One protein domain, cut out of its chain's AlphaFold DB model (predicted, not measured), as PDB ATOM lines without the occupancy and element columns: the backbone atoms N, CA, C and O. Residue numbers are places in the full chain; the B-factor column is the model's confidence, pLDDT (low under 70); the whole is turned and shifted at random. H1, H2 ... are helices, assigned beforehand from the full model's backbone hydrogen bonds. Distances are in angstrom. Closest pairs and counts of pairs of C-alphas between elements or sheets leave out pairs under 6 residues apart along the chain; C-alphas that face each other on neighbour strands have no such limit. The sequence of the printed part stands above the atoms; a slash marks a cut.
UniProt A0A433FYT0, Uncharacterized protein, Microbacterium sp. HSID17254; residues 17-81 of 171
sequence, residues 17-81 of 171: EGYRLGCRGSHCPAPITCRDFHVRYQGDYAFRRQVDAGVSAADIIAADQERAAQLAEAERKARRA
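This is residues 17 to 81 of the 171 residues of an uncharacterized protein of Microbacterium sp. HSID17254 (UniProt A0A433FYT0). One long, unbent helix, H4, sticks out like an arm with its residues 63 to 81 from a small head, which holds the short helices H1, H2 and H3, the loop of residues 21 to 33 and the first residues of H4. Within the head, H2 touches H1 and meets H3 at a corner, and H3 folds back into H4 as a helical hairpin. You have 65 printed residues with four named helices, in the order H1, H2, H3, H4, and no named strand; the class is all helix. The whole is loose, with a radius of gyration of the C-alphas of 15.1 A, and elongated, spanning 52 by 27 by 18 A, the arm making the length.

Begin with H4, residues 57 to 81: find C-alpha 57 at (182.320, 154.965, 190.122), and from there the helix runs 35.7 A to C-alpha 81 at (201.295, 124.865, 187.057). Before it look for H3, residues 45 to 52, 10.3 A long. H2 is residues 34 to 43 and 14.2 A long. The printed part begins with H1, residues 17 to 20, 5.1 A long, with C-alpha 17 at (175.487, 165.027, 184.632).

Start at the head end of H4, which touches H3 with residues 57 to 60 alone; the closest C-alphas, those of Val 51 and Ala 57, are 6.5 A apart. H3 and H4 form a helical hairpin, at a steep tilt of 40 degrees, opposite ways. H2 is close to H4 but not clearly touching, with the closest C-alphas, those of Phe 37 and Ala 57, 7.8 A apart. Their steep tilt of 69 degrees, the same way, is only just short of about perpendicular. H2 and H3 touch only at the corner by their link, with the C-alphas of Tyr 41 and Arg 48 closest at 4.9 A, at a steep tilt of 58 degrees, opposite ways. Farther out, H1 touches H2, and their closest C-alphas, those of Tyr 19 and Cys 34, are 4.9 A apart. H1 is apart from H3 and from H4. Every O i to N i+4 pair is within hydrogen-bond range in H2, H3 and H4, while H1, with 4 residues, is too short for such a pair.

Residues 63 to 81 of H4 stand free; without them you find a body of 46 residues, spanning 25 by 19 by 15 A. The two C-alphas farthest apart, those of Leu 21 and Ala 81, are 51.6 A apart. The printed part has no cut. The link from H1 to H2, 13 residues, is long; those from H2 to H3 and from H3 to H4 are tight. In the B-factor column you will find a mean pLDDT of the printed part of 93.8, and no printed residue is under 70.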
ATOM      1  N   GLU A  17     175.892 163.621 184.590       93.25
ATOM      2  CA  GLU A  17     175.487 165.027 184.632       93.25
ATOM      3  C   GLU A  17     176.609 165.934 184.124       93.25
ATOM      4  O   GLU A  17     176.385 166.719 183.204       93.25
ATOM      5  N   GLY A  18     177.840 165.736 184.603       92.88
ATOM      6  CA  GLY A  18     179.004 166.493 184.140       92.88
ATOM      7  C   GLY A  18     179.249 166.361 182.636       92.88
ATOM      8  O   GLY A  18     179.704 167.314 181.999       92.88
ATOM      9  N   TYR A  19     178.903 165.210 182.046       94.69
ATOM     10  CA  TYR A  19     178.933 165.006 180.596       94.69
ATOM     11  C   TYR A  19     177.860 165.817 179.860       94.69
ATOM     12  O   TYR A  19     178.157 166.448 178.844       94.69
ATOM     13  N   ARG A  20     176.619 165.829 180.369       93.44
ATOM     14  CA  ARG A  20     175.516 166.625 179.797       93.44
ATOM     15  C   ARG A  20     175.794 168.125 179.885       93.44
ATOM     16  O   ARG A  20     175.453 168.848 178.957       93.44
ATOM     17  N   LEU A  21     176.470 168.560 180.948       92.44
ATOM     18  CA  LEU A  21     176.923 169.938 181.151       92.44
ATOM     19  C   LEU A  21     178.155 170.315 180.301       92.44
ATOM     20  O   LEU A  21     178.593 171.460 180.336       92.44
ATOM     21  N   GLY A  22     178.707 169.385 179.512       91.12
ATOM     22  CA  GLY A  22     179.693 169.688 178.468       91.12
ATOM     23  C   GLY A  22     181.109 169.153 178.696       91.12
ATOM     24  O   GLY A  22     181.938 169.272 177.794       91.12
ATOM     25  N   CYS A  23     181.413 168.509 179.827       92.62
ATOM     26  CA  CYS A  23     182.734 167.911 180.046       92.62
ATOM     27  C   CYS A  23     182.924 166.649 179.178       92.62
ATOM     28  O   CYS A  23     182.219 165.650 179.335       92.62
ATOM     29  N   ARG A  24     183.898 166.674 178.254       88.69
ATOM     30  CA  ARG A  24     184.176 165.571 177.302       88.69
ATOM     31  C   ARG A  24     185.381 164.696 177.651       88.69
ATOM     32  O   ARG A  24     185.636 163.732 176.936       88.69
ATOM     33  N   GLY A  25     186.090 164.998 178.738       85.69
ATOM     34  CA  GLY A  25     187.106 164.103 179.295       85.69
ATOM     35  C   GLY A  25     188.571 164.408 178.982       85.69
ATOM     36  O   GLY A  25     189.415 163.794 179.615       85.69
ATOM     37  N   SER A  26     188.907 165.358 178.099       85.00
ATOM     38  CA  SER A  26     190.311 165.614 177.706       85.00
ATOM     39  C   SER A  26     191.246 165.951 178.878       85.00
ATOM     40  O   SER A  26     192.396 165.529 178.880       85.00
ATOM     41  N   HIS A  27     190.745 166.677 179.881       87.19
ATOM     42  CA  HIS A  27     191.468 167.044 181.107       87.19
ATOM     43  C   HIS A  27     190.563 166.922 182.344       87.19
ATOM     44  O   HIS A  27     190.620 167.737 183.258       87.19
ATOM     45  N   CYS A  28     189.644 165.952 182.338       89.88
ATOM     46  CA  CYS A  28     188.718 165.769 183.454       89.88
ATOM     47  C   CYS A  28     189.495 165.314 184.707       89.88
ATOM     48  O   CYS A  28     190.230 164.332 184.609       89.88
ATOM     49  N   PRO A  29     189.341 165.983 185.865       90.44
ATOM     50  CA  PRO A  29     190.087 165.661 187.084       90.44
ATOM     51  C   PRO A  29     189.576 164.407 187.812       90.44
ATOM     52  O   PRO A  29     190.208 163.951 188.762       90.44
ATOM     53  N   ALA A  30     188.427 163.855 187.411       89.94
ATOM     54  CA  ALA A  30     187.857 162.682 188.063       89.94
ATOM     55  C   ALA A  30     188.612 161.383 187.704       89.94
ATOM     56  O   ALA A  30     189.130 161.263 186.592       89.94
ATOM     57  N   PRO A  31     188.601 160.366 188.593       88.75
ATOM     58  CA  PRO A  31     189.234 159.063 188.344       88.75
ATOM     59  C   PRO A  31     188.739 158.348 187.077       88.75
ATOM     60  O   PRO A  31     189.475 157.580 186.462       88.75
ATOM     61  N   ILE A  32     187.489 158.608 186.683       93.06
ATOM     62  CA  ILE A  32     186.934 158.280 185.369       93.06
ATOM     63  C   ILE A  32     186.420 159.561 184.733       93.06
ATOM     64  O   ILE A  32     185.776 160.378 185.393       93.06
ATOM     65  N   THR A  33     186.677 159.745 183.442       95.06
ATOM     66  CA  THR A  33     186.220 160.950 182.753       95.06
ATOM     67  C   THR A  33     184.691 160.972 182.644       95.06
ATOM     68  O   THR A  33     184.051 159.927 182.552       95.06
ATOM     69  N   CYS A  34     184.076 162.159 182.583       95.06
ATOM     70  CA  CYS A  34     182.625 162.287 182.359       95.06
ATOM     71  C   CYS A  34     182.153 161.541 181.099       95.06
ATOM     72  O   CYS A  34     181.075 160.950 181.085       95.06
ATOM     73  N   ARG A  35     182.974 161.542 180.038       95.69
ATOM     74  CA  ARG A  35     182.692 160.814 178.795       95.69
ATOM     75  C   ARG A  35     182.698 159.306 179.018       95.69
ATOM     76  O   ARG A  35     181.741 158.648 178.620       95.69
ATOM     77  N   ASP A  36     183.735 158.773 179.654       95.81
ATOM     78  CA  ASP A  36     183.848 157.330 179.888       95.81
ATOM     79  C   ASP A  36     182.787 156.846 180.873       95.81
ATOM     80  O   ASP A  36     182.172 155.803 180.647       95.81
ATOM     81  N   PHE A  37     182.494 157.641 181.908       96.94
ATOM     82  CA  PHE A  37     181.373 157.390 182.804       96.94
ATOM     83  C   PHE A  37     180.073 157.289 182.012       96.94
ATOM     84  O   PHE A  37     179.341 156.323 182.173       96.94
ATOM     85  N   HIS A  38     179.783 158.260 181.141       96.69
ATOM     86  CA  HIS A  38     178.545 158.273 180.367       96.69
ATOM     87  C   HIS A  38     178.421 157.056 179.441       96.69
ATOM     88  O   HIS A  38     177.369 156.420 179.399       96.69
ATOM     89  N   VAL A  39     179.503 156.701 178.739       96.31
ATOM     90  CA  VAL A  39     179.548 155.523 177.860       96.31
ATOM     91  C   VAL A  39     179.318 154.238 178.658       96.31
ATOM     92  O   VAL A  39     178.470 153.431 178.276       96.31
ATOM     93  N   ARG A  40     180.009 154.057 179.794       96.44
ATOM     94  CA  ARG A  40     179.803 152.892 180.670       96.44
ATOM     95  C   ARG A  40     178.400 152.874 181.262       96.44
ATOM     96  O   ARG A  40     177.747 151.845 181.227       96.44
ATOM     97  N   TYR A  41     177.890 154.001 181.741       96.88
ATOM     98  CA  TYR A  41     176.551 154.088 182.321       96.88
ATOM     99  C   TYR A  41     175.447 153.722 181.310       96.88
ATOM    100  O   TYR A  41     174.426 153.150 181.690       96.88
ATOM    101  N   GLN A  42     175.641 154.012 180.019       96.75
ATOM    102  CA  GLN A  42     174.705 153.612 178.961       96.75
ATOM    103  C   GLN A  42     174.879 152.161 178.487       96.75
ATOM    104  O   GLN A  42     173.880 151.516 178.176       96.75
ATOM    105  N   GLY A  43     176.115 151.659 178.403       97.06
ATOM    106  CA  GLY A  43     176.419 150.351 177.804       97.06
ATOM    107  C   GLY A  43     176.619 149.193 178.790       97.06
ATOM    108  O   GLY A  43     176.407 148.039 178.429       97.06
ATOM    109  N   ASP A  44     177.009 149.481 180.029       96.69
ATOM    110  CA  ASP A  44     177.318 148.506 181.076       96.69
ATOM    111  C   ASP A  44     176.224 148.534 182.149       96.69
ATOM    112  O   ASP A  44     176.195 149.364 183.063       96.69
ATOM    113  N   TYR A  45     175.290 147.592 182.027       96.81
ATOM    114  CA  TYR A  45     174.160 147.470 182.940       96.81
ATOM    115  C   TYR A  45     174.586 147.187 184.392       96.81
ATOM    116  O   TYR A  45     173.919 147.647 185.322       96.81
ATOM    117  N   ALA A  46     175.686 146.458 184.606       96.62
ATOM    118  CA  ALA A  46     176.179 146.153 185.946       96.62
ATOM    119  C   ALA A  46     176.799 147.391 186.605       96.62
ATOM    120  O   ALA A  46     176.566 147.623 187.792       96.62
ATOM    121  N   PHE A  47     177.531 148.200 185.834       97.06
ATOM    122  CA  PHE A  47     178.033 149.501 186.277       97.06
ATOM    123  C   PHE A  47     176.877 150.443 186.626       97.06
ATOM    124  O   PHE A  47     176.836 150.973 187.735       97.06
ATOM    125  N   ARG A  48     175.888 150.581 185.729       97.25
ATOM    126  CA  ARG A  48     174.699 151.413 185.968       97.25
ATOM    127  C   ARG A  48     173.982 151.025 187.258       97.25
ATOM    128  O   ARG A  48     173.730 151.879 188.094       97.25
ATOM    129  N   ARG A  49     173.710 149.730 187.448       98.06
ATOM    130  CA  ARG A  49     173.027 149.221 188.647       98.06
ATOM    131  C   ARG A  49     173.773 149.572 189.939       98.06
ATOM    132  O   ARG A  49     173.130 149.893 190.929       98.06
ATOM    133  N   GLN A  50     175.102 149.478 189.946       96.88
ATOM    134  CA  GLN A  50     175.913 149.791 191.128       96.88
ATOM    135  C   GLN A  50     175.922 151.291 191.429       96.88
ATOM    136  O   GLN A  50     175.737 151.680 192.579       96.88
ATOM    137  N   VAL A  51     176.060 152.124 190.395       96.31
ATOM    138  CA  VAL A  51     175.956 153.584 190.528       96.31
ATOM    139  C   VAL A  51     174.575 153.991 191.045       96.31
ATOM    140  O   VAL A  51     174.484 154.779 191.981       96.31
ATOM    141  N   ASP A  52     173.501 153.423 190.489       95.94
ATOM    142  CA  ASP A  52     172.123 153.703 190.917       95.94
ATOM    143  C   ASP A  52     171.855 153.229 192.359       95.94
ATOM    144  O   ASP A  52     171.002 153.779 193.049       95.94
ATOM    145  N   ALA A  53     172.611 152.233 192.833       96.81
ATOM    146  CA  ALA A  53     172.609 151.778 194.222       96.81
ATOM    147  C   ALA A  53     173.482 152.643 195.156       96.81
ATOM    148  O   ALA A  53     173.597 152.331 196.341       96.81
ATOM    149  N   GLY A  54     174.097 153.717 194.648       95.81
ATOM    150  CA  GLY A  54     174.912 154.657 195.420       95.81
ATOM    151  C   GLY A  54     176.389 154.282 195.554       95.81
ATOM    152  O   GLY A  54     177.111 154.946 196.294       95.81
ATOM    153  N   VAL A  55     176.867 153.249 194.853       95.88
ATOM    154  CA  VAL A  55     178.299 152.918 194.824       95.88
ATOM    155  C   VAL A  55     179.029 153.932 193.945       95.88
ATOM    156  O   VAL A  55     178.603 154.214 192.822       95.88
ATOM    157  N   SER A  56     180.142 154.484 194.431       94.00
ATOM    158  CA  SER A  56     180.907 155.454 193.649       94.00
ATOM    159  C   SER A  56     181.551 154.787 192.428       94.00
ATOM    160  O   SER A  56     181.999 153.640 192.481       94.00
ATOM    161  N   ALA A  57     181.651 155.505 191.307       92.56
ATOM    162  CA  ALA A  57     182.320 154.965 190.122       92.56
ATOM    163  C   ALA A  57     183.798 154.636 190.367       92.56
ATOM    164  O   ALA A  57     184.316 153.707 189.751       92.56
ATOM    165  N   ALA A  58     184.460 155.366 191.269       91.69
ATOM    166  CA  ALA A  58     185.836 155.086 191.654       91.69
ATOM    167  C   ALA A  58     185.960 153.705 192.316       91.69
ATOM    168  O   ALA A  58     186.825 152.926 191.919       91.69
ATOM    169  N   ASP A  59     185.051 153.364 193.235       94.50
ATOM    170  CA  ASP A  59     185.058 152.067 193.922       94.50
ATOM    171  C   ASP A  59     184.746 150.914 192.965       94.50
ATOM    172  O   ASP A  59     185.389 149.866 193.019       94.50
ATOM    173  N   ILE A  60     183.805 151.116 192.035       94.75
ATOM    174  CA  ILE A  60     183.479 150.109 191.014       94.75
ATOM    175  C   ILE A  60     184.713 149.819 190.151       94.75
ATOM    176  O   ILE A  60     185.044 148.660 189.908       94.75
ATOM    177  N   ILE A  61     185.424 150.860 189.709       93.19
ATOM    178  CA  ILE A  61     186.631 150.715 188.883       93.19
ATOM    179  C   ILE A  61     187.765 150.067 189.671       93.19
ATOM    180  O   ILE A  61     188.437 149.191 189.130       93.19
ATOM    181  N   ALA A  62     187.970 150.459 190.930       94.12
ATOM    182  CA  ALA A  62     188.964 149.834 191.795       94.12
ATOM    183  C   ALA A  62     188.676 148.332 191.948       94.12
ATOM    184  O   ALA A  62     189.550 147.502 191.699       94.12
ATOM    185  N   ALA A  63     187.421 147.966 192.214       94.81
ATOM    186  CA  ALA A  63     187.006 146.572 192.298       94.81
ATOM    187  C   ALA A  63     187.171 145.827 190.958       94.81
ATOM    188  O   ALA A  63     187.561 144.658 190.946       94.81
ATOM    189  N   ASP A  64     186.875 146.463 189.818       94.19
ATOM    190  CA  ASP A  64     187.105 145.889 188.483       94.19
ATOM    191  C   ASP A  64     188.599 145.591 188.263       94.19
ATOM    192  O   ASP A  64     188.958 144.503 187.802       94.19
ATOM    193  N   GLN A  65     189.470 146.541 188.619       93.75
ATOM    194  CA  GLN A  65     190.925 146.420 188.500       93.75
ATOM    195  C   GLN A  65     191.478 145.308 189.396       93.75
ATOM    196  O   GLN A  65     192.293 144.506 188.938       93.75
ATOM    197  N   GLU A  66     191.003 145.204 190.637       96.31
ATOM    198  CA  GLU A  66     191.382 144.130 191.558       96.31
ATOM    199  C   GLU A  66     190.975 142.754 191.026       96.31
ATOM    200  O   GLU A  66     191.797 141.835 190.987       96.31
ATOM    201  N   ARG A  67     189.735 142.606 190.539       95.81
ATOM    202  CA  ARG A  67     189.276 141.343 189.939       95.81
ATOM    203  C   ARG A  67     190.095 140.982 188.701       95.81
ATOM    204  O   ARG A  67     190.479 139.823 188.540       95.81
ATOM    205  N   ALA A  68     190.412 141.956 187.849       95.69
ATOM    206  CA  ALA A  68     191.274 141.741 186.691       95.69
ATOM    207  C   ALA A  68     192.693 141.303 187.103       95.69
ATOM    208  O   ALA A  68     193.244 140.373 186.510       95.69
ATOM    209  N   ALA A  69     193.265 141.911 188.147       96.25
ATOM    210  CA  ALA A  69     194.572 141.535 188.682       96.25
ATOM    211  C   ALA A  69     194.574 140.102 189.241       96.25
ATOM    212  O   ALA A  69     195.477 139.324 188.924       96.25
ATOM    213  N   GLN A  70     193.535 139.723 189.990       96.25
ATOM    214  CA  GLN A  70     193.368 138.365 190.519       96.25
ATOM    215  C   GLN A  70     193.248 137.327 189.400       96.25
ATOM    216  O   GLN A  70     193.898 136.282 189.454       96.25
ATOM    217  N   LEU A  71     192.467 137.615 188.354       96.56
ATOM    218  CA  LEU A  71     192.350 136.736 187.188       96.56
ATOM    219  C   LEU A  71     193.688 136.596 186.451       96.56
ATOM    220  O   LEU A  71     194.085 135.482 186.113       96.56
ATOM    221  N   ALA A  72     194.420 137.696 186.259       95.94
ATOM    222  CA  ALA A  72     195.736 137.674 185.623       95.94
ATOM    223  C   ALA A  72     196.770 136.887 186.448       95.94
ATOM    224  O   ALA A  72     197.610 136.165 185.895       95.94
ATOM    225  N   GLU A  73     196.725 136.997 187.776       95.88
ATOM    226  CA  GLU A  73     197.561 136.200 188.671       95.88
ATOM    227  C   GLU A  73     197.175 134.718 188.627       95.88
ATOM    228  O   GLU A  73     198.054 133.860 188.482       95.88
ATOM    229  N   ALA A  74     195.880 134.408 188.669       94.62
ATOM    230  CA  ALA A  74     195.370 133.048 188.554       94.62
ATOM    231  C   ALA A  74     195.776 132.411 187.217       94.62
ATOM    232  O   ALA A  74     196.258 131.277 187.199       94.62
ATOM    233  N   GLU A  75     195.690 133.144 186.106       95.31
ATOM    234  CA  GLU A  75     196.129 132.673 184.792       95.31
ATOM    235  C   GLU A  75     197.645 132.439 184.757       95.31
ATOM    236  O   GLU A  75     198.119 131.411 184.262       95.31
ATOM    237  N   ARG A  76     198.432 133.355 185.337       92.62
ATOM    238  CA  ARG A  76     199.888 133.203 185.464       92.62
ATOM    239  C   ARG A  76     200.243 131.970 186.291       92.62
ATOM    240  O   ARG A  76     201.131 131.212 185.891       92.62
ATOM    241  N   LYS A  77     199.551 131.747 187.410       93.19
ATOM    242  CA  LYS A  77     199.709 130.571 188.270       93.19
ATOM    243  C   LYS A  77     199.314 129.298 187.527       93.19
ATOM    244  O   LYS A  77     200.091 128.350 187.522       93.19
ATOM    245  N   ALA A  78     198.192 129.299 186.812       90.62
ATOM    246  CA  ALA A  78     197.747 128.176 185.991       90.62
ATOM    247  C   ALA A  78     198.732 127.871 184.852       90.62
ATOM    248  O   ALA A  78     199.003 126.710 184.558       90.62
ATOM    249  N   ARG A  79     199.318 128.889 184.212       86.06
ATOM    250  CA  ARG A  79     200.363 128.703 183.192       86.06
ATOM    251  C   ARG A  79     201.630 128.087 183.784       86.06
ATOM    252  O   ARG A  79     202.206 127.205 183.156       86.06
ATOM    253  N   ARG A  80     202.049 128.524 184.977       86.19
ATOM    254  CA  ARG A  80     203.188 127.934 185.702       86.19
ATOM    255  C   ARG A  80     202.906 126.490 186.122       86.19
ATOM    256  O   ARG A  80     203.750 125.636 185.894       86.19
ATOM    257  N   ALA A  81     201.716 126.208 186.651       85.88
ATOM    258  CA  ALA A  81     201.295 124.865 187.057       85.88
ATOM    259  C   ALA A  81     201.171 123.897 185.867       85.88
ATOM    260  O   ALA A  81     201.505 122.724 185.987       85.88
TER     261      ALA A  81